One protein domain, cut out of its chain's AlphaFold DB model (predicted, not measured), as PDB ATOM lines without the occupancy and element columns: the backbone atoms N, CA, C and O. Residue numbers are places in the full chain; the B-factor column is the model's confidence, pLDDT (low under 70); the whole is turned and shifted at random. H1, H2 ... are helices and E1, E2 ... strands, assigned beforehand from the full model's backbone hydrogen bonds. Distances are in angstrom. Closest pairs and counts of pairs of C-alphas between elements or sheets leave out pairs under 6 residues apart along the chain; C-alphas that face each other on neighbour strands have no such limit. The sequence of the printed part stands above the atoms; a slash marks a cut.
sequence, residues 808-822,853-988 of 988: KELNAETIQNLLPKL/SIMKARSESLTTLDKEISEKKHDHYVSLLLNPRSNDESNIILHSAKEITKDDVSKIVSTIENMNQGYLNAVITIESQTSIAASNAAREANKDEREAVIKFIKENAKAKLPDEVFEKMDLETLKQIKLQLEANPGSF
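This is residues 808 to 822 and 853 to 988 of the 988 residues of an uncharacterized protein of Rubritalea squalenifaciens DSM 18772 (UniProt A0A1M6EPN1). The domain has two lobes joined by the helix H5: one is a two-stranded ribbon, E1 and E2, with H1 and H4 on one side of it and H3 on the other, and the second is a loose group of H6 and H8 side by side with H7 near them. H2 lies in the middle, between the lobes, where it packs on H7. The printed part has 151 residues with eight named helices and two named strands, in the order H1 H2 H3 E1 H4 E2 H5 H6 H7 H8. The strands are antiparallel and the class is mostly helix. The whole is only just compact, close to loose, with a radius of gyration of the C-alphas of 17.4 A, and it spans 47 by 41 by 25 A.

H1, residues 812 to 822, touches H4, residues 902 to 917, with residues 905 to 909 of H4 alone; the closest C-alphas, those of Ala 812 and Val 909, are 4.9 A apart. Their tilt is steep at 69.7 degrees, only just short of about perpendicular, and they run opposite ways. H2, residues 853 to 857, touches H7, residues 963 to 968, closest at the C-alphas of Ala 857 and Val 965, 4.8 A. E1, residues 876 to 882, is the antiparallel neighbour of E2, residues 922 to 928, at 165 degrees; N 879 and O 925 are 2.8 A apart and N 881 and O 923 are 2.7 A apart, within hydrogen-bond range. H3, residues 860 to 870, touches H5, residues 929 to 941, with residues 929 to 933 of H5 alone, about perpendicular at 77 degrees; the closest C-alphas are those of Ile 869 and Gln 929, 5.7 A. H6, residues 943 to 956, touches H8, residues 971 to 983, at a shallow tilt of 28 degrees, the same way, closest at the C-alphas of Arg 946 and Leu 971, 5.7 A. H1 and H6 are apart. Every O i to N i+4 pair is within hydrogen-bond range in H2, H3, H5, H6, H7 and H8; in H1 it is 5 of 7 and in H4 10 of 12.

H1 begins at C-alpha 812, (45.441, -34.511, 0.682), and measures 15.4 A. H3 measures 15.3 A, E1 20.0 A, H4 24.4 A, E2 20.3 A, H5 18.2 A and H6 20.2 A; H2 and H7 are short. H8, 18.5 A, ends at C-alpha 983, (29.640, -10.374, -28.898).

The two C-alphas farthest apart are those of Lys 902 and Glu 955, 47.2 A. Residues 823 to 852 are not printed, and C-alphas 822 and 853 are 18.5 A apart across this cut. The link from E1 to H4, residues 883 to 901, is long. The mean pLDDT of the printed part is 72.1, and residues 882 to 921 are among those under 70.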
ATOM      1  N   LYS A 808      47.450 -39.520 -10.359       86.94
ATOM      2  CA  LYS A 808      47.361 -39.365  -8.906       86.94
ATOM      3  C   LYS A 808      45.919 -39.136  -8.500       86.94
ATOM      4  O   LYS A 808      45.197 -38.382  -9.146       86.94
ATOM      5  N   GLU A 809      45.521 -39.772  -7.407       84.06
ATOM      6  CA  GLU A 809      44.247 -39.477  -6.773       84.06
ATOM      7  C   GLU A 809      44.272 -38.045  -6.248       84.06
ATOM      8  O   GLU A 809      45.236 -37.628  -5.599       84.06
ATOM      9  N   LEU A 810      43.238 -37.272  -6.561       78.06
ATOM     10  CA  LEU A 810      43.100 -35.922  -6.060       78.06
ATOM     11  C   LEU A 810      42.678 -36.004  -4.587       78.06
ATOM     12  O   LEU A 810      41.501 -36.065  -4.255       78.06
ATOM     13  N   ASN A 811      43.673 -36.046  -3.705       74.56
ATOM     14  CA  ASN A 811      43.512 -36.126  -2.258       74.56
ATOM     15  C   ASN A 811      44.578 -35.265  -1.539       74.56
ATOM     16  O   ASN A 811      45.401 -34.594  -2.171       74.56
ATOM     17  N   ALA A 812      44.558 -35.286  -0.204       69.62
ATOM     18  CA  ALA A 812      45.441 -34.511   0.682       69.62
ATOM     19  C   ALA A 812      46.900 -34.689   0.332       69.62
ATOM     20  O   ALA A 812      47.663 -33.738   0.178       69.62
ATOM     21  N   GLU A 813      47.261 -35.961   0.286       73.56
ATOM     22  CA  GLU A 813      48.622 -36.425   0.232       73.56
ATOM     23  C   GLU A 813      49.211 -36.062  -1.123       73.56
ATOM     24  O   GLU A 813      50.334 -35.562  -1.199       73.56
ATOM     25  N   THR A 814      48.423 -36.200  -2.189       78.69
ATOM     26  CA  THR A 814      48.807 -35.752  -3.523       78.69
ATOM     27  C   THR A 814      49.080 -34.252  -3.554       78.69
ATOM     28  O   THR A 814      50.141 -33.866  -4.040       78.69
ATOM     29  N   ILE A 815      48.208 -33.394  -3.009       75.38
ATOM     30  CA  ILE A 815      48.451 -31.937  -3.023       75.38
ATOM     31  C   ILE A 815      49.629 -31.542  -2.122       75.38
ATOM     32  O   ILE A 815      50.462 -30.726  -2.522       75.38
ATOM     33  N   GLN A 816      49.754 -32.154  -0.943       73.25
ATOM     34  CA  GLN A 816      50.874 -31.917  -0.030       73.25
ATOM     35  C   GLN A 816      52.217 -32.280  -0.674       73.25
ATOM     36  O   GLN A 816      53.191 -31.550  -0.518       73.25
ATOM     37  N   ASN A 817      52.260 -33.378  -1.429       78.69
ATOM     38  CA  ASN A 817      53.449 -33.812  -2.156       78.69
ATOM     39  C   ASN A 817      53.675 -33.028  -3.455       78.69
ATOM     40  O   ASN A 817      54.804 -32.960  -3.943       78.69
ATOM     41  N   LEU A 818      52.616 -32.456  -4.030       81.75
ATOM     42  CA  LEU A 818      52.675 -31.679  -5.260       81.75
ATOM     43  C   LEU A 818      53.319 -30.312  -5.027       81.75
ATOM     44  O   LEU A 818      54.201 -29.925  -5.786       81.75
ATOM     45  N   LEU A 819      52.918 -29.585  -3.983       79.62
ATOM     46  CA  LEU A 819      53.349 -28.199  -3.762       79.62
ATOM     47  C   LEU A 819      54.882 -28.016  -3.650       79.62
ATOM     48  O   LEU A 819      55.405 -27.126  -4.329       79.62
ATOM     49  N   PRO A 820      55.639 -28.845  -2.898       79.25
ATOM     50  CA  PRO A 820      57.104 -28.783  -2.889       79.25
ATOM     51  C   PRO A 820      57.702 -29.039  -4.273       79.25
ATOM     52  O   PRO A 820      58.587 -28.311  -4.705       79.25
ATOM     53  N   LYS A 821      57.157 -30.002  -5.022       83.75
ATOM     54  CA  LYS A 821      57.639 -30.318  -6.371       83.75
ATOM     55  C   LYS A 821      57.334 -29.207  -7.374       83.75
ATOM     56  O   LYS A 821      58.158 -28.923  -8.238       83.75
ATOM     57  N   LEU A 822      56.190 -28.533  -7.253       83.06
ATOM     58  CA  LEU A 822      55.892 -27.325  -8.033       83.06
ATOM     59  C   LEU A 822      56.873 -26.195  -7.706       83.06
ATOM     60  O   LEU A 822      57.300 -25.469  -8.598       83.06
ATOM     61  N   SER A 853      47.047 -13.930 -14.504       60.38
ATOM     62  CA  SER A 853      46.743 -12.499 -14.381       60.38
ATOM     63  C   SER A 853      45.344 -12.163 -13.842       60.38
ATOM     64  O   SER A 853      45.231 -11.257 -13.019       60.38
ATOM     65  N   ILE A 854      44.281 -12.886 -14.224       63.75
ATOM     66  CA  ILE A 854      42.905 -12.593 -13.762       63.75
ATOM     67  C   ILE A 854      42.752 -12.858 -12.263       63.75
ATOM     68  O   ILE A 854      42.203 -12.032 -11.533       63.75
ATOM     69  N   MET A 855      43.217 -14.020 -11.800       64.75
ATOM     70  CA  MET A 855      43.067 -14.427 -10.397       64.75
ATOM     71  C   MET A 855      43.973 -13.597  -9.489       64.75
ATOM     72  O   MET A 855      43.573 -13.189  -8.400       64.75
ATOM     73  N   LYS A 856      45.165 -13.263  -9.989       67.56
ATOM     74  CA  LYS A 856      46.121 -12.355  -9.358       67.56
ATOM     75  C   LYS A 856      45.574 -10.935  -9.213       67.56
ATOM     76  O   LYS A 856      45.682 -10.351  -8.139       67.56
ATOM     77  N   ALA A 857      44.919 -10.406 -10.248       64.25
ATOM     78  CA  ALA A 857      44.323  -9.071 -10.223       64.25
ATOM     79  C   ALA A 857      43.216  -8.919  -9.165       64.25
ATOM     80  O   ALA A 857      43.014  -7.821  -8.654       64.25
ATOM     81  N   ARG A 858      42.529 -10.015  -8.819       65.00
ATOM     82  CA  ARG A 858      41.445 -10.040  -7.825       65.00
ATOM     83  C   ARG A 858      41.914 -10.277  -6.383       65.00
ATOM     84  O   ARG A 858      41.106 -10.123  -5.476       65.00
ATOM     85  N   SER A 859      43.177 -10.651  -6.153       70.56
ATOM     86  CA  SER A 859      43.693 -10.981  -4.816       70.56
ATOM     87  C   SER A 859      44.692  -9.937  -4.301       70.56
ATOM     88  O   SER A 859      45.823  -9.825  -4.787       70.56
ATOM     89  N   GLU A 860      44.306  -9.203  -3.253       70.00
ATOM     90  CA  GLU A 860      45.199  -8.259  -2.557       70.00
ATOM     91  C   GLU A 860      46.413  -8.963  -1.931       70.00
ATOM     92  O   GLU A 860      47.543  -8.465  -1.974       70.00
ATOM     93  N   SER A 861      46.215 -10.172  -1.410       68.88
ATOM     94  CA  SER A 861      47.280 -10.959  -0.794       68.88
ATOM     95  C   SER A 861      48.333 -11.440  -1.807       68.88
ATOM     96  O   SER A 861      49.525 -11.385  -1.508       68.88
ATOM     97  N   LEU A 862      47.937 -11.831  -3.029       75.06
ATOM     98  CA  LEU A 862      48.901 -12.135  -4.100       75.06
ATOM     99  C   LEU A 862      49.661 -10.881  -4.556       75.06
ATOM    100  O   LEU A 862      50.860 -10.949  -4.816       75.06
ATOM    101  N   THR A 863      48.995  -9.720  -4.562       74.94
ATOM    102  CA  THR A 863      49.650  -8.429  -4.844       74.94
ATOM    103  C   THR A 863      50.728  -8.113  -3.797       74.94
ATOM    104  O   THR A 863      51.811  -7.630  -4.130       74.94
ATOM    105  N   THR A 864      50.455  -8.405  -2.522       79.62
ATOM    106  CA  THR A 864      51.430  -8.230  -1.431       79.62
ATOM    107  C   THR A 864      52.646  -9.135  -1.634       79.62
ATOM    108  O   THR A 864      53.781  -8.680  -1.510       79.62
ATOM    109  N   LEU A 865      52.423 -10.385  -2.035       76.75
ATOM    110  CA  LEU A 865      53.489 -11.341  -2.321       76.75
ATOM    111  C   LEU A 865      54.375 -10.944  -3.503       76.75
ATOM    112  O   LEU A 865      55.597 -11.080  -3.432       76.75
ATOM    113  N   ASP A 866      53.790 -10.411  -4.576       80.56
ATOM    114  CA  ASP A 866      54.582  -9.911  -5.699       80.56
ATOM    115  C   ASP A 866      55.512  -8.775  -5.276       80.56
ATOM    116  O   ASP A 866      56.644  -8.675  -5.759       80.56
ATOM    117  N   LYS A 867      55.033  -7.910  -4.373       82.50
ATOM    118  CA  LYS A 867      55.835  -6.831  -3.801       82.50
ATOM    119  C   LYS A 867      56.991  -7.402  -2.983       82.50
ATOM    120  O   LYS A 867      58.115  -6.947  -3.156       82.50
ATOM    121  N   GLU A 868      56.755  -8.421  -2.163       82.50
ATOM    122  CA  GLU A 868      57.811  -9.081  -1.385       82.50
ATOM    123  C   GLU A 868      58.865  -9.767  -2.267       82.50
ATOM    124  O   GLU A 868      60.062  -9.628  -2.000       82.50
ATOM    125  N   ILE A 869      58.457 -10.436  -3.354       82.94
ATOM    126  CA  ILE A 869      59.392 -10.974  -4.355       82.94
ATOM    127  C   ILE A 869      60.160  -9.842  -5.052       82.94
ATOM    128  O   ILE A 869      61.379  -9.918  -5.224       82.94
ATOM    129  N   SER A 870      59.476  -8.764  -5.439       81.75
ATOM    130  CA  SER A 870      60.109  -7.609  -6.094       81.75
ATOM    131  C   SER A 870      61.130  -6.922  -5.179       81.75
ATOM    132  O   SER A 870      62.172  -6.461  -5.644       81.75
ATOM    133  N   GLU A 871      60.872  -6.923  -3.868       86.06
ATOM    134  CA  GLU A 871      61.770  -6.465  -2.800       86.06
ATOM    135  C   GLU A 871      62.877  -7.482  -2.448       86.06
ATOM    136  O   GLU A 871      63.670  -7.220  -1.543       86.06
ATOM    137  N   LYS A 872      62.972  -8.613  -3.167       83.19
ATOM    138  CA  LYS A 872      63.951  -9.698  -2.954       83.19
ATOM    139  C   LYS A 872      63.872 -10.351  -1.571       83.19
ATOM    140  O   LYS A 872      64.878 -10.837  -1.059       83.19
ATOM    141  N   LYS A 873      62.690 -10.372  -0.948       81.31
ATOM    142  CA  LYS A 873      62.471 -11.124   0.300       81.31
ATOM    143  C   LYS A 873      62.357 -12.629   0.046       81.31
ATOM    144  O   LYS A 873      62.691 -13.416   0.927       81.31
ATOM    145  N   HIS A 874      61.916 -13.003  -1.155       80.06
ATOM    146  CA  HIS A 874      61.754 -14.375  -1.627       80.06
ATOM    147  C   HIS A 874      62.128 -14.466  -3.113       80.06
ATOM    148  O   HIS A 874      61.906 -13.507  -3.854       80.06
ATOM    149  N   ASP A 875      62.643 -15.618  -3.551       80.69
ATOM    150  CA  ASP A 875      62.966 -15.867  -4.965       80.69
ATOM    151  C   ASP A 875      61.703 -16.213  -5.788       80.69
ATOM    152  O   ASP A 875      61.545 -15.775  -6.935       80.69
ATOM    153  N   HIS A 876      60.772 -16.956  -5.176       84.88
ATOM    154  CA  HIS A 876      59.494 -17.390  -5.751       84.88
ATOM    155  C   HIS A 876      58.440 -17.696  -4.673       84.88
ATOM    156  O   HIS A 876      58.760 -17.837  -3.490       84.88
ATOM    157  N   TYR A 877      57.178 -17.830  -5.089       82.50
ATOM    158  CA  TYR A 877      56.098 -18.395  -4.277       82.50
ATOM    159  C   TYR A 877      55.253 -19.390  -5.080       82.50
ATOM    160  O   TYR A 877      55.126 -19.291  -6.300       82.50
ATOM    161  N   VAL A 878      54.640 -20.334  -4.364       79.56
ATOM    162  CA  VAL A 878      53.581 -21.229  -4.853       79.56
ATOM    163  C   VAL A 878      52.385 -21.025  -3.942       79.56
ATOM    164  O   VAL A 878      52.533 -21.250  -2.749       79.56
ATOM    165  N   SER A 879      51.240 -20.617  -4.484       77.00
ATOM    166  CA  SER A 879      50.008 -20.325  -3.738       77.00
ATOM    167  C   SER A 879      48.855 -21.199  -4.220       77.00
ATOM    168  O   SER A 879      48.818 -21.539  -5.396       77.00
ATOM    169  N   LEU A 880      47.913 -21.555  -3.341       76.56
ATOM    170  CA  LEU A 880      46.736 -22.362  -3.675       76.56
ATOM    171  C   LEU A 880      45.447 -21.601  -3.329       76.56
ATOM    172  O   LEU A 880      45.042 -21.491  -2.182       76.56
ATOM    173  N   LEU A 881      44.759 -21.079  -4.326       72.88
ATOM    174  CA  LEU A 881      43.461 -20.439  -4.164       72.88
ATOM    175  C   LEU A 881      42.366 -21.498  -4.272       72.88
ATOM    176  O   LEU A 881      42.361 -22.307  -5.198       72.88
ATOM    177  N   LEU A 882      41.405 -21.475  -3.360       67.94
ATOM    178  CA  LEU A 882      40.262 -22.374  -3.398       67.94
ATOM    179  C   LEU A 882      39.005 -21.514  -3.605       67.94
ATOM    180  O   LEU A 882      38.741 -20.622  -2.804       67.94
ATOM    181  N   ASN A 883      38.244 -21.767  -4.677       62.72
ATOM    182  CA  ASN A 883      37.028 -21.021  -5.051       62.72
ATOM    183  C   ASN A 883      37.214 -19.499  -5.276       62.72
ATOM    184  O   ASN A 883      36.581 -18.676  -4.617       62.72
ATOM    185  N   PRO A 884      38.014 -19.083  -6.273       53.41
ATOM    186  CA  PRO A 884      38.320 -17.668  -6.504       53.41
ATOM    187  C   PRO A 884      37.170 -16.853  -7.140       53.41
ATOM    188  O   PRO A 884      37.384 -15.727  -7.594       53.41
ATOM    189  N   ARG A 885      35.949 -17.405  -7.244       51.91
ATOM    190  CA  ARG A 885      34.796 -16.708  -7.846       51.91
ATOM    191  C   ARG A 885      34.106 -15.733  -6.885       51.91
ATOM    192  O   ARG A 885      33.443 -14.819  -7.366       51.91
ATOM    193  N   SER A 886      34.265 -15.893  -5.571       46.59
ATOM    194  CA  SER A 886      33.747 -14.948  -4.576       46.59
ATOM    195  C   SER A 886      34.788 -13.880  -4.245       46.59
ATOM    196  O   SER A 886      35.950 -14.210  -4.027       46.59
ATOM    197  N   ASN A 887      34.365 -12.620  -4.119       48.53
ATOM    198  CA  ASN A 887      35.202 -11.533  -3.587       48.53
ATOM    199  C   ASN A 887      35.621 -11.755  -2.116       48.53
ATOM    200  O   ASN A 887      36.394 -10.969  -1.580       48.53
ATOM    201  N   ASP A 888      35.111 -12.798  -1.454       45.28
ATOM    202  CA  ASP A 888      35.560 -13.194  -0.127       45.28
ATOM    203  C   ASP A 888      36.962 -13.799  -0.191       45.28
ATOM    204  O   ASP A 888      37.195 -14.783  -0.897       45.28
ATOM    205  N   GLU A 889      37.866 -13.241   0.617       45.06
ATOM    206  CA  GLU A 889      39.276 -13.602   0.844       45.06
ATOM    207  C   GLU A 889      39.471 -15.013   1.436       45.06
ATOM    208  O   GLU A 889      40.310 -15.267   2.299       45.06
ATOM    209  N   SER A 890      38.681 -15.983   0.996       47.66
ATOM    210  CA  SER A 890      38.701 -17.343   1.497       47.66
ATOM    211  C   SER A 890      39.893 -18.180   0.984       47.66
ATOM    212  O   SER A 890      40.034 -19.351   1.341       47.66
ATOM    213  N   ASN A 891      40.817 -17.552   0.263       52.16
ATOM    214  CA  ASN A 891      42.016 -18.150  -0.310       52.16
ATOM    215  C   ASN A 891      42.999 -18.647   0.772       52.16
ATOM    216  O   ASN A 891      43.452 -17.865   1.606       52.16
ATOM    217  N   ILE A 892      43.372 -19.933   0.749       53.91
ATOM    218  CA  ILE A 892      44.476 -20.460   1.572       53.91
ATOM    219  C   ILE A 892      45.790 -20.211   0.833       53.91
ATOM    220  O   ILE A 892      46.285 -21.048   0.088       53.91
ATOM    221  N   ILE A 893      46.399 -19.051   1.045       54.59
ATOM    222  CA  ILE A 893      47.700 -18.768   0.437       54.59
ATOM    223  C   ILE A 893      48.773 -19.532   1.204       54.59
ATOM    224  O   ILE A 893      49.273 -19.097   2.239       54.59
ATOM    225  N   LEU A 894      49.106 -20.709   0.689       57.78
ATOM    226  CA  LEU A 894      50.313 -21.419   1.074       57.78
ATOM    227  C   LEU A 894      51.510 -20.694   0.457       57.78
ATOM    228  O   LEU A 894      51.402 -20.139  -0.629       57.78
ATOM    229  N   HIS A 895      52.625 -20.642   1.180       56.56
ATOM    230  CA  HIS A 895      53.904 -20.153   0.669       56.56
ATOM    231  C   HIS A 895      54.857 -21.339   0.658       56.56
ATOM    232  O   HIS A 895      54.935 -22.052   1.653       56.56
ATOM    233  N   SER A 896      55.680 -21.496  -0.375       53.66
ATOM    234  CA  SER A 896      56.748 -22.505  -0.360       53.66
ATOM    235  C   SER A 896      57.849 -22.242   0.680       53.66
ATOM    236  O   SER A 896      58.727 -23.078   0.851       53.66
ATOM    237  N   ALA A 897      57.812 -21.109   1.393       48.06
ATOM    238  CA  ALA A 897      58.730 -20.805   2.493       48.06
ATOM    239  C   ALA A 897      58.199 -21.190   3.894       48.06
ATOM    240  O   ALA A 897      58.967 -21.154   4.853       48.06
ATOM    241  N   LYS A 898      56.913 -21.550   4.045       54.56
ATOM    242  CA  LYS A 898      56.347 -22.084   5.299       54.56
ATOM    243  C   LYS A 898      56.032 -23.567   5.115       54.56
ATOM    244  O   LYS A 898      55.497 -23.950   4.081       54.56
ATOM    245  N   GLU A 899      56.339 -24.394   6.116       57.31
ATOM    246  CA  GLU A 899      55.872 -25.786   6.133       57.31
ATOM    247  C   GLU A 899      54.345 -25.808   5.998       57.31
ATOM    248  O   GLU A 899      53.637 -25.174   6.782       57.31
ATOM    249  N   ILE A 900      53.846 -26.524   4.987       57.12
ATOM    250  CA  ILE A 900      52.416 -26.781   4.819       57.12
ATOM    251  C   ILE A 900      51.968 -27.583   6.038       57.12
ATOM    252  O   ILE A 900      52.465 -28.689   6.279       57.12
ATOM    253  N   THR A 901      51.048 -27.032   6.825       64.44
ATOM    254  CA  THR A 901      50.604 -27.701   8.046       64.44
ATOM    255  C   THR A 901      49.627 -28.828   7.711       64.44
ATOM    256  O   THR A 901      48.957 -28.812   6.679       64.44
ATOM    257  N   LYS A 902      49.486 -29.813   8.606       59.84
ATOM    258  CA  LYS A 902      48.450 -30.852   8.460       59.84
ATOM    259  C   LYS A 902      47.033 -30.260   8.361       59.84
ATOM    260  O   LYS A 902      46.194 -30.846   7.692       59.84
ATOM    261  N   ASP A 903      46.785 -29.108   8.988       62.44
ATOM    262  CA  ASP A 903      45.497 -28.400   8.942       62.44
ATOM    263  C   ASP A 903      45.221 -27.791   7.555       62.44
ATOM    264  O   ASP A 903      44.112 -27.896   7.034       62.44
ATOM    265  N   ASP A 904      46.252 -27.237   6.905       63.84
ATOM    266  CA  ASP A 904      46.162 -26.762   5.519       63.84
ATOM    267  C   ASP A 904      45.837 -27.914   4.561       63.84
ATOM    268  O   ASP A 904      44.953 -27.800   3.714       63.84
ATOM    269  N   VAL A 905      46.502 -29.057   4.752       59.41
ATOM    270  CA  VAL A 905      46.274 -30.288   3.983       59.41
ATOM    271  C   VAL A 905      44.843 -30.801   4.170       59.41
ATOM    272  O   VAL A 905      44.178 -31.115   3.185       59.41
ATOM    273  N   SER A 906      44.318 -30.818   5.399       59.28
ATOM    274  CA  SER A 906      42.935 -31.229   5.677       59.28
ATOM    275  C   SER A 906      41.881 -30.305   5.050       59.28
ATOM    276  O   SER A 906      40.870 -30.802   4.556       59.28
ATOM    277  N   LYS A 907      42.109 -28.985   4.996       62.38
ATOM    278  CA  LYS A 907      41.194 -28.029   4.330       62.38
ATOM    279  C   LYS A 907      41.177 -28.184   2.809       62.38
ATOM    280  O   LYS A 907      40.136 -28.022   2.167       62.38
ATOM    281  N   ILE A 908      42.331 -28.510   2.231       62.41
ATOM    282  CA  ILE A 908      42.473 -28.798   0.802       62.41
ATOM    283  C   ILE A 908      41.688 -30.062   0.434       62.41
ATOM    284  O   ILE A 908      40.937 -30.034  -0.539       62.41
ATOM    285  N   VAL A 909      41.800 -31.130   1.234       60.47
ATOM    286  CA  VAL A 909      41.035 -32.382   1.055       60.47
ATOM    287  C   VAL A 909      39.551 -32.148   1.098       60.47
ATOM    288  O   VAL A 909      38.862 -32.521   0.156       60.47
ATOM    289  N   SER A 910      39.059 -31.530   2.174       60.09
ATOM    290  CA  SER A 910      37.622 -31.363   2.360       60.09
ATOM    291  C   SER A 910      37.026 -30.537   1.222       60.09
ATOM    292  O   SER A 910      35.936 -30.829   0.740       60.09
ATOM    293  N   THR A 911      37.775 -29.551   0.722       61.78
ATOM    294  CA  THR A 911      37.380 -28.757  -0.444       61.78
ATOM    295  C   THR A 911      37.349 -29.587  -1.729       61.78
ATOM    296  O   THR A 911      36.400 -29.454  -2.498       61.78
ATOM    297  N   ILE A 912      38.352 -30.442  -1.957       60.06
ATOM    298  CA  ILE A 912      38.464 -31.361  -3.102       60.06
ATOM    299  C   ILE A 912      37.350 -32.414  -3.114       60.06
ATOM    300  O   ILE A 912      36.703 -32.615  -4.142       60.06
ATOM    301  N   GLU A 913      37.077 -33.043  -1.974       58.88
ATOM    302  CA  GLU A 913      36.020 -34.050  -1.824       58.88
ATOM    303  C   GLU A 913      34.631 -33.438  -2.071       58.88
ATOM    304  O   GLU A 913      33.778 -34.053  -2.716       58.88
ATOM    305  N   ASN A 914      34.434 -32.177  -1.672       55.53
ATOM    306  CA  ASN A 914      33.222 -31.406  -1.956       55.53
ATOM    307  C   ASN A 914      33.093 -30.974  -3.436       55.53
ATOM    308  O   ASN A 914      31.990 -30.629  -3.870       55.53
ATOM    309  N   MET A 915      34.163 -31.033  -4.249       55.81
ATOM    310  CA  MET A 915      34.102 -30.732  -5.695       55.81
ATOM    311  C   MET A 915      33.238 -31.732  -6.472       55.81
ATOM    312  O   MET A 915      32.724 -31.387  -7.539       55.81
ATOM    313  N   ASN A 916      33.006 -32.934  -5.928       51.31
ATOM    314  CA  ASN A 916      32.142 -33.947  -6.540       51.31
ATOM    315  C   ASN A 916      30.673 -33.504  -6.700       51.31
ATOM    316  O   ASN A 916      29.943 -34.137  -7.461       51.31
ATOM    317  N   GLN A 917      30.260 -32.398  -6.060       50.50
ATOM    318  CA  GLN A 917      28.898 -31.845  -6.113       50.50
ATOM    319  C   GLN A 917      28.714 -30.638  -7.064       50.50
ATOM    320  O   GLN A 917      27.633 -30.055  -7.089       50.50
ATOM    321  N   GLY A 918      29.712 -30.274  -7.887       50.47
ATOM    322  CA  GLY A 918      29.401 -29.683  -9.201       50.47
ATOM    323  C   GLY A 918      30.092 -28.396  -9.664       50.47
ATOM    324  O   GLY A 918      30.054 -28.174 -10.866       50.47
ATOM    325  N   TYR A 919      30.739 -27.552  -8.844       50.06
ATOM    326  CA  TYR A 919      31.249 -26.250  -9.363       50.06
ATOM    327  C   TYR A 919      32.496 -25.649  -8.676       50.06
ATOM    328  O   TYR A 919      32.689 -24.432  -8.713       50.06
ATOM    329  N   LEU A 920      33.364 -26.449  -8.051       54.16
ATOM    330  CA  LEU A 920      34.549 -25.936  -7.337       54.16
ATOM    331  C   LEU A 920      35.856 -26.114  -8.125       54.16
ATOM    332  O   LEU A 920      36.099 -27.174  -8.694       54.16
ATOM    333  N   ASN A 921      36.707 -25.078  -8.090       63.78
ATOM    334  CA  ASN A 921      38.035 -25.033  -8.714       63.78
ATOM    335  C   ASN A 921      39.118 -24.808  -7.641       63.78
ATOM    336  O   ASN A 921      39.011 -23.857  -6.855       63.78
ATOM    337  N   ALA A 922      40.175 -25.623  -7.644       71.38
ATOM    338  CA  ALA A 922      41.417 -25.354  -6.910       71.38
ATOM    339  C   ALA A 922      42.450 -24.751  -7.864       71.38
ATOM    340  O   ALA A 922      42.803 -25.399  -8.838       71.38
ATOM    341  N   VAL A 923      42.933 -23.537  -7.603       75.38
ATOM    342  CA  VAL A 923      43.872 -22.809  -8.467       75.38
ATOM    343  C   VAL A 923      45.235 -22.681  -7.796       75.38
ATOM    344  O   VAL A 923      45.366 -21.963  -6.814       75.38
ATOM    345  N   ILE A 924      46.271 -23.314  -8.336       80.56
ATOM    346  CA  ILE A 924      47.650 -23.181  -7.856       80.56
ATOM    347  C   ILE A 924      48.382 -22.144  -8.706       80.56
ATOM    348  O   ILE A 924      48.534 -22.363  -9.900       80.56
ATOM    349  N   THR A 925      48.863 -21.045  -8.130       79.75
ATOM    350  CA  THR A 925      49.627 -20.006  -8.844       79.75
ATOM    351  C   THR A 925      51.088 -20.031  -8.427       79.75
ATOM    352  O   THR A 925      51.384 -20.052  -7.229       79.75
ATOM    353  N   ILE A 926      51.990 -19.986  -9.407       83.75
ATOM    354  CA  ILE A 926      53.441 -20.007  -9.194       83.75
ATOM    355  C   ILE A 926      54.031 -18.729  -9.787       83.75
ATOM    356  O   ILE A 926      53.785 -18.406 -10.947       83.75
ATOM    357  N   GLU A 927      54.816 -17.993  -9.006       84.19
ATOM    358  CA  GLU A 927      55.462 -16.754  -9.451       84.19
ATOM    359  C   GLU A 927      56.900 -16.687  -8.960       84.19
ATOM    360  O   GLU A 927      57.230 -17.166  -7.879       84.19
ATOM    361  N   SER A 928      57.754 -16.059  -9.758       85.31
ATOM    362  CA  SER A 928      59.160 -15.814  -9.464       85.31
ATOM    363  C   SER A 928      59.491 -14.347  -9.695       85.31
ATOM    364  O   SER A 928      58.744 -13.613 -10.350       85.31
ATOM    365  N   GLN A 929      60.657 -13.915  -9.221       84.19
ATOM    366  CA  GLN A 929      61.142 -12.570  -9.521       84.19
ATOM    367  C   GLN A 929      61.211 -12.304 -11.030       84.19
ATOM    368  O   GLN A 929      60.837 -11.225 -11.497       84.19
ATOM    369  N   THR A 930      61.642 -13.301 -11.801       83.38
ATOM    370  CA  THR A 930      61.761 -13.203 -13.255       83.38
ATOM    371  C   THR A 930      60.398 -13.102 -13.938       83.38
ATOM    372  O   THR A 930      60.241 -12.260 -14.822       83.38
ATOM    373  N   SER A 931      59.396 -13.890 -13.526       82.38
ATOM    374  CA  SER A 931      58.054 -13.841 -14.133       82.38
ATOM    375  C   SER A 931      57.324 -12.534 -13.818       82.38
ATOM    376  O   SER A 931      56.711 -11.946 -14.710       82.38
ATOM    377  N   ILE A 932      57.456 -12.019 -12.592       82.75
ATOM    378  CA  ILE A 932      56.880 -10.724 -12.202       82.75
ATOM    379  C   ILE A 932      57.529  -9.588 -12.996       82.75
ATOM    380  O   ILE A 932      56.825  -8.740 -13.546       82.75
ATOM    381  N   ALA A 933      58.861  -9.581 -13.106       84.81
ATOM    382  CA  ALA A 933      59.573  -8.580 -13.895       84.81
ATOM    383  C   ALA A 933      59.170  -8.628 -15.379       84.81
ATOM    384  O   ALA A 933      58.914  -7.580 -15.973       84.81
ATOM    385  N   ALA A 934      59.050  -9.827 -15.959       83.06
ATOM    386  CA  ALA A 934      58.607 -10.015 -17.340       83.06
ATOM    387  C   ALA A 934      57.162  -9.536 -17.559       83.06
ATOM    388  O   ALA A 934      56.893  -8.830 -18.528       83.06
ATOM    389  N   SER A 935      56.246  -9.848 -16.636       80.31
ATOM    390  CA  SER A 935      54.855  -9.380 -16.683       80.31
ATOM    391  C   SER A 935      54.762  -7.852 -16.587       80.31
ATOM    392  O   SER A 935      54.050  -7.220 -17.365       80.31
ATOM    393  N   ASN A 936      55.536  -7.227 -15.693       83.81
ATOM    394  CA  ASN A 936      55.602  -5.767 -15.572       83.81
ATOM    395  C   ASN A 936      56.146  -5.115 -16.849       83.81
ATOM    396  O   ASN A 936      55.561  -4.151 -17.337       83.81
ATOM    397  N   ALA A 937      57.223  -5.665 -17.415       85.81
ATOM    398  CA  ALA A 937      57.794  -5.180 -18.666       85.81
ATOM    399  C   ALA A 937      56.808  -5.321 -19.838       85.81
ATOM    400  O   ALA A 937      56.667  -4.391 -20.627       85.81
ATOM    401  N   ALA A 938      56.076  -6.437 -19.924       82.62
ATOM    402  CA  ALA A 938      55.042  -6.641 -20.936       82.62
ATOM    403  C   ALA A 938      53.861  -5.672 -20.767       82.62
ATOM    404  O   ALA A 938      53.330  -5.177 -21.760       82.62
ATOM    405  N   ARG A 939      53.454  -5.364 -19.528       84.75
ATOM    406  CA  ARG A 939      52.402  -4.371 -19.255       84.75
ATOM    407  C   ARG A 939      52.813  -2.964 -19.668       84.75
ATOM    408  O   ARG A 939      51.983  -2.262 -20.238       84.75
ATOM    409  N   GLU A 940      54.061  -2.585 -19.409       87.88
ATOM    410  CA  GLU A 940      54.595  -1.279 -19.801       87.88
ATOM    411  C   GLU A 940      54.773  -1.178 -21.320       87.88
ATOM    412  O   GLU A 940      54.352  -0.199 -21.930       87.88
ATOM    413  N   ALA A 941      55.308  -2.225 -21.960       89.94
ATOM    414  CA  ALA A 941      55.488  -2.270 -23.411       89.94
ATOM    415  C   ALA A 941      54.163  -2.178 -24.192       89.94
ATOM    416  O   ALA A 941      54.162  -1.717 -25.329       89.94
ATOM    417  N   ASN A 942      53.048  -2.600 -23.587       89.00
ATOM    418  CA  ASN A 942      51.717  -2.605 -24.198       89.00
ATOM    419  C   ASN A 942      50.751  -1.595 -23.552       89.00
ATOM    420  O   ASN A 942      49.534  -1.772 -23.628       89.00
ATOM    421  N   LYS A 943      51.263  -0.567 -22.863       92.12
ATOM    422  CA  LYS A 943      50.451   0.347 -22.048       92.12
ATOM    423  C   LYS A 943      49.302   1.000 -22.824       92.12
ATOM    424  O   LYS A 943      48.156   0.881 -22.400       92.12
ATOM    425  N   ASP A 944      49.593   1.600 -23.976       92.00
ATOM    426  CA  ASP A 944      48.599   2.333 -24.774       92.00
ATOM    427  C   ASP A 944      47.484   1.411 -25.300       92.00
ATOM    428  O   ASP A 944      46.298   1.744 -25.251       92.00
ATOM    429  N   GLU A 945      47.847   0.209 -25.763       92.50
ATOM    430  CA  GLU A 945      46.876  -0.779 -26.244       92.50
ATOM    431  C   GLU A 945      46.002  -1.298 -25.094       92.50
ATOM    432  O   GLU A 945      44.783  -1.426 -25.240       92.50
ATOM    433  N   ARG A 946      46.596  -1.536 -23.918       92.88
ATOM    434  CA  ARG A 946      45.854  -1.932 -22.713       92.88
ATOM    435  C   ARG A 946      44.866  -0.853 -22.288       92.88
ATOM    436  O   ARG A 946      43.711  -1.181 -22.033       92.88
ATOM    437  N   GLU A 947      45.278   0.412 -22.243       92.44
ATOM    438  CA  GLU A 947      44.394   1.533 -21.897       92.44
ATOM    439  C   GLU A 947      43.201   1.633 -22.863       92.44
ATOM    440  O   GLU A 947      42.063   1.812 -22.418       92.44
ATOM    441  N   ALA A 948      43.424   1.423 -24.166       93.06
ATOM    442  CA  ALA A 948      42.355   1.397 -25.162       93.06
ATOM    443  C   ALA A 948      41.354   0.247 -24.933       93.06
ATOM    444  O   ALA A 948      40.139   0.459 -25.006       93.06
ATOM    445  N   VAL A 949      41.837  -0.962 -24.622       90.69
ATOM    446  CA  VAL A 949      40.975  -2.126 -24.351       90.69
ATOM    447  C   VAL A 949      40.218  -1.971 -23.026       90.69
ATOM    448  O   VAL A 949      39.022  -2.247 -22.972       90.69
ATOM    449  N   ILE A 950      40.866  -1.469 -21.970       91.44
ATOM    450  CA  ILE A 950      40.228  -1.209 -20.668       91.44
ATOM    451  C   ILE A 950      39.118  -0.169 -20.810       91.44
ATOM    452  O   ILE A 950      38.029  -0.355 -20.264       91.44
ATOM    453  N   LYS A 951      39.372   0.910 -21.561       92.75
ATOM    454  CA  LYS A 951      38.359   1.928 -21.847       92.75
ATOM    455  C   LYS A 951      37.133   1.309 -22.519       92.75
ATOM    456  O   LYS A 951      36.022   1.526 -22.044       92.75
ATOM    457  N   PHE A 952      37.344   0.481 -23.544       90.88
ATOM    458  CA  PHE A 952      36.258  -0.241 -24.205       90.88
ATOM    459  C   PHE A 952      35.455  -1.104 -23.219       90.88
ATOM    460  O   PHE A 952      34.226  -1.037 -23.204       90.88
ATOM    461  N   ILE A 953      36.130  -1.886 -22.370       86.44
ATOM    462  CA  ILE A 953      35.464  -2.757 -21.391       86.44
ATOM    463  C   ILE A 953      34.594  -1.933 -20.433       86.44
ATOM    464  O   ILE A 953      33.431  -2.268 -20.225       86.44
ATOM    465  N   LYS A 954      35.122  -0.831 -19.886       86.25
ATOM    466  CA  LYS A 954      34.389   0.036 -18.946       86.25
ATOM    467  C   LYS A 954      33.160   0.704 -19.569       86.25
ATOM    468  O   LYS A 954      32.193   0.954 -18.857       86.25
ATOM    469  N   GLU A 955      33.201   1.004 -20.864       86.62
ATOM    470  CA  GLU A 955      32.081   1.617 -21.589       86.62
ATOM    471  C   GLU A 955      30.961   0.610 -21.916       86.62
ATOM    472  O   GLU A 955      29.816   1.025 -22.091       86.62
ATOM    473  N   ASN A 956      31.265  -0.695 -21.971       79.25
ATOM    474  CA  ASN A 956      30.342  -1.724 -22.470       79.25
ATOM    475  C   ASN A 956      29.928  -2.790 -21.430       79.25
ATOM    476  O   ASN A 956      28.957  -3.516 -21.660       79.25
ATOM    477  N   ALA A 957      30.624  -2.901 -20.293       78.31
ATOM    478  CA  ALA A 957      30.275  -3.820 -19.205       78.31
ATOM    479  C   ALA A 957      29.167  -3.258 -18.292       78.31
ATOM    480  O   ALA A 957      29.136  -2.068 -17.974       78.31
ATOM    481  N   LYS A 958      28.270  -4.132 -17.818       68.62
ATOM    482  CA  LYS A 958      27.264  -3.822 -16.789       68.62
ATOM    483  C   LYS A 958      27.858  -3.895 -15.381       68.62
ATOM    484  O   LYS A 958      27.473  -3.089 -14.531       68.62
ATOM    485  N   ALA A 959      28.775  -4.830 -15.117       59.59
ATOM    486  CA  ALA A 959      29.450  -4.908 -13.823       59.59
ATOM    487  C   ALA A 959      30.654  -3.956 -13.750       59.59
ATOM    488  O   ALA A 959      31.497  -3.898 -14.644       59.59
ATOM    489  N   LYS A 960      30.771  -3.231 -12.632       67.56
ATOM    490  CA  LYS A 960      31.917  -2.356 -12.354       67.56
ATOM    491  C   LYS A 960      32.977  -3.127 -11.569       67.56
ATOM    492  O   LYS A 960      32.850  -3.280 -10.356       67.56
ATOM    493  N   LEU A 961      34.018  -3.612 -12.248       66.50
ATOM    494  CA  LEU A 961      35.253  -4.030 -11.573       66.50
ATOM    495  C   LEU A 961      36.072  -2.789 -11.164       66.50
ATOM    496  O   LEU A 961      36.045  -1.797 -11.895       66.50
ATOM    497  N   PRO A 962      36.806  -2.824 -10.035       75.19
ATOM    498  CA  PRO A 962      37.725  -1.749  -9.663       75.19
ATOM    499  C   PRO A 962      38.824  -1.534 -10.713       75.19
ATOM    500  O   PRO A 962      39.332  -2.494 -11.293       75.19
ATOM    501  N   ASP A 963      39.239  -0.282 -10.912       78.81
ATOM    502  CA  ASP A 963      40.263   0.105 -11.897       78.81
ATOM    503  C   ASP A 963      41.589  -0.642 -11.702       78.81
ATOM    504  O   ASP A 963      42.195  -1.120 -12.661       78.81
ATOM    505  N   GLU A 964      41.968  -0.853 -10.443       76.75
ATOM    506  CA  GLU A 964      43.178  -1.574 -10.047       76.75
ATOM    507  C   GLU A 964      43.205  -3.032 -10.536       76.75
ATOM    508  O   GLU A 964      44.277  -3.606 -10.731       76.75
ATOM    509  N   VAL A 965      42.036  -3.647 -10.752       75.19
ATOM    510  CA  VAL A 965      41.929  -5.014 -11.283       75.19
ATOM    511  C   VAL A 965      42.305  -5.020 -12.766       75.19
ATOM    512  O   VAL A 965      43.107  -5.846 -13.201       75.19
ATOM    513  N   PHE A 966      41.795  -4.062 -13.541       81.06
ATOM    514  CA  PHE A 966      42.122  -3.930 -14.963       81.06
ATOM    515  C   PHE A 966      43.600  -3.588 -15.188       81.06
ATOM    516  O   PHE A 966      44.249  -4.152 -16.070       81.06
ATOM    517  N   GLU A 967      44.170  -2.725 -14.346       80.69
ATOM    518  CA  GLU A 967      45.584  -2.334 -14.411       80.69
ATOM    519  C   GLU A 967      46.558  -3.497 -14.150       80.69
ATOM    520  O   GLU A 967      47.718  -3.462 -14.590       80.69
ATOM    521  N   LYS A 968      46.095  -4.557 -13.483       77.12
ATOM    522  CA  LYS A 968      46.878  -5.766 -13.189       77.12
ATOM    523  C   LYS A 968      46.733  -6.871 -14.242       77.12
ATOM    524  O   LYS A 968      47.592  -7.746 -14.291       77.12
ATOM    525  N   MET A 969      45.714  -6.823 -15.103       81.69
ATOM    526  CA  MET A 969      45.501  -7.824 -16.157       81.69
ATOM    527  C   MET A 969      46.495  -7.671 -17.313       81.69
ATOM    528  O   MET A 969      46.849  -6.553 -17.709       81.69
ATOM    529  N   ASP A 970      46.930  -8.798 -17.879       80.00
ATOM    530  CA  ASP A 970      47.707  -8.795 -19.119       80.00
ATOM    531  C   ASP A 970      46.829  -8.408 -20.326       80.00
ATOM    532  O   ASP A 970      45.598  -8.423 -20.260       80.00
ATOM    533  N   LEU A 971      47.468  -7.999 -21.425       82.75
ATOM    534  CA  LEU A 971      46.762  -7.528 -22.617       82.75
ATOM    535  C   LEU A 971      45.874  -8.613 -23.245       82.75
ATOM    536  O   LEU A 971      44.789  -8.295 -23.723       82.75
ATOM    537  N   GLU A 972      46.308  -9.872 -23.245       76.50
ATOM    538  CA  GLU A 972      45.568 -10.963 -23.884       76.50
ATOM    539  C   GLU A 972      44.268 -11.247 -23.130       76.50
ATOM    540  O   GLU A 972      43.189 -11.298 -23.714       76.50
ATOM    541  N   THR A 973      44.343 -11.283 -21.803       75.06
ATOM    542  CA  THR A 973      43.178 -11.340 -20.914       75.06
ATOM    543  C   THR A 973      42.182 -10.216 -21.198       75.06
ATOM    544  O   THR A 973      40.979 -10.456 -21.323       75.06
ATOM    545  N   LEU A 974      42.671  -8.978 -21.313       82.94
ATOM    546  CA  LEU A 974      41.827  -7.822 -21.616       82.94
ATOM    547  C   LEU A 974      41.169  -7.964 -22.997       82.94
ATOM    548  O   LEU A 974      39.983  -7.667 -23.141       82.94
ATOM    549  N   LYS A 975      41.897  -8.465 -24.003       82.75
ATOM    550  CA  LYS A 975      41.357  -8.736 -25.343       82.75
ATOM    551  C   LYS A 975      40.245  -9.782 -25.318       82.75
ATOM    552  O   LYS A 975      39.224  -9.567 -25.963       82.75
ATOM    553  N   GLN A 976      40.387 -10.848 -24.532       71.50
ATOM    554  CA  GLN A 976      39.344 -11.870 -24.382       71.50
ATOM    555  C   GLN A 976      38.060 -11.303 -23.753       71.50
ATOM    556  O   GLN A 976      36.965 -11.565 -24.249       71.50
ATOM    557  N   ILE A 977      38.174 -10.473 -22.706       75.06
ATOM    558  CA  ILE A 977      37.008  -9.807 -22.085       75.06
ATOM    559  C   ILE A 977      36.341  -8.852 -23.081       75.06
ATOM    560  O   ILE A 977      35.117  -8.842 -23.214       75.06
ATOM    561  N   LYS A 978      37.142  -8.062 -23.804       82.25
ATOM    562  CA  LYS A 978      36.644  -7.182 -24.863       82.25
ATOM    563  C   LYS A 978      35.878  -7.969 -25.931       82.25
ATOM    564  O   LYS A 978      34.757  -7.586 -26.241       82.25
ATOM    565  N   LEU A 979      36.425  -9.084 -26.415       73.12
ATOM    566  CA  LEU A 979      35.784  -9.928 -27.427       73.12
ATOM    567  C   LEU A 979      34.425 -10.477 -26.949       73.12
ATOM    568  O   LEU A 979      33.461 -10.518 -27.713       73.12
ATOM    569  N   GLN A 980      34.314 -10.856 -25.671       66.31
ATOM    570  CA  GLN A 980      33.046 -11.294 -25.069       66.31
ATOM    571  C   GLN A 980      32.005 -10.166 -25.008       66.31
ATOM    572  O   GLN A 980      30.829 -10.388 -25.304       66.31
ATOM    573  N   LEU A 981      32.434  -8.953 -24.652       69.94
ATOM    574  CA  LEU A 981      31.571  -7.771 -24.612       69.94
ATOM    575  C   LEU A 981      31.127  -7.316 -26.004       69.94
ATOM    576  O   LEU A 981      29.973  -6.924 -26.163       69.94
ATOM    577  N   GLU A 982      32.002  -7.411 -27.007       73.06
ATOM    578  CA  GLU A 982      31.667  -7.145 -28.412       73.06
ATOM    579  C   GLU A 982      30.596  -8.114 -28.927       73.06
ATOM    580  O   GLU A 982      29.684  -7.701 -29.642       73.06
ATOM    581  N   ALA A 983      30.645  -9.385 -28.516       58.09
ATOM    582  CA  ALA A 983      29.640 -10.374 -28.898       58.09
ATOM    583  C   ALA A 983      28.312 -10.246 -28.134       58.09
ATOM    584  O   ALA A 983      27.262 -10.628 -28.655       58.09
ATOM    585  N   ASN A 984      28.324  -9.736 -26.899       59.59
ATOM    586  CA  ASN A 984      27.109  -9.554 -26.107       59.59
ATOM    587  C   ASN A 984      27.245  -8.370 -25.131       59.59
ATOM    588  O   ASN A 984      27.668  -8.576 -23.981       59.59
ATOM    589  N   PRO A 985      26.836  -7.158 -25.553       53.69
ATOM    590  CA  PRO A 985      26.838  -5.966 -24.713       53.69
ATOM    591  C   PRO A 985      25.966  -6.188 -23.466       53.69
ATOM    592  O   PRO A 985      24.738  -6.262 -23.537       53.69
ATOM    593  N   GLY A 986      26.608  -6.355 -22.307       48.88
ATOM    594  CA  GLY A 986      25.951  -6.641 -21.025       48.88
ATOM    595  C   GLY A 986      26.015  -8.089 -20.528       48.88
ATOM    596  O   GLY A 986      25.281  -8.418 -19.595       48.88
ATOM    597  N   SER A 987      26.857  -8.940 -21.127       44.56
ATOM    598  CA  SER A 987      27.231 -10.261 -20.581       44.56
ATOM    599  C   SER A 987      28.152 -10.198 -19.361       44.56
ATOM    600  O   SER A 987      28.166 -11.147 -18.578       44.56
ATOM    601  N   PHE A 988      28.913  -9.109 -19.228       44.75
ATOM    602  CA  PHE A 988      29.929  -8.916 -18.201       44.75
ATOM    603  C   PHE A 988      29.571  -7.774 -17.259       44.75
ATOM    604  O   PHE A 988      29.089  -6.722 -17.742       44.75
TER     605      PHE A 988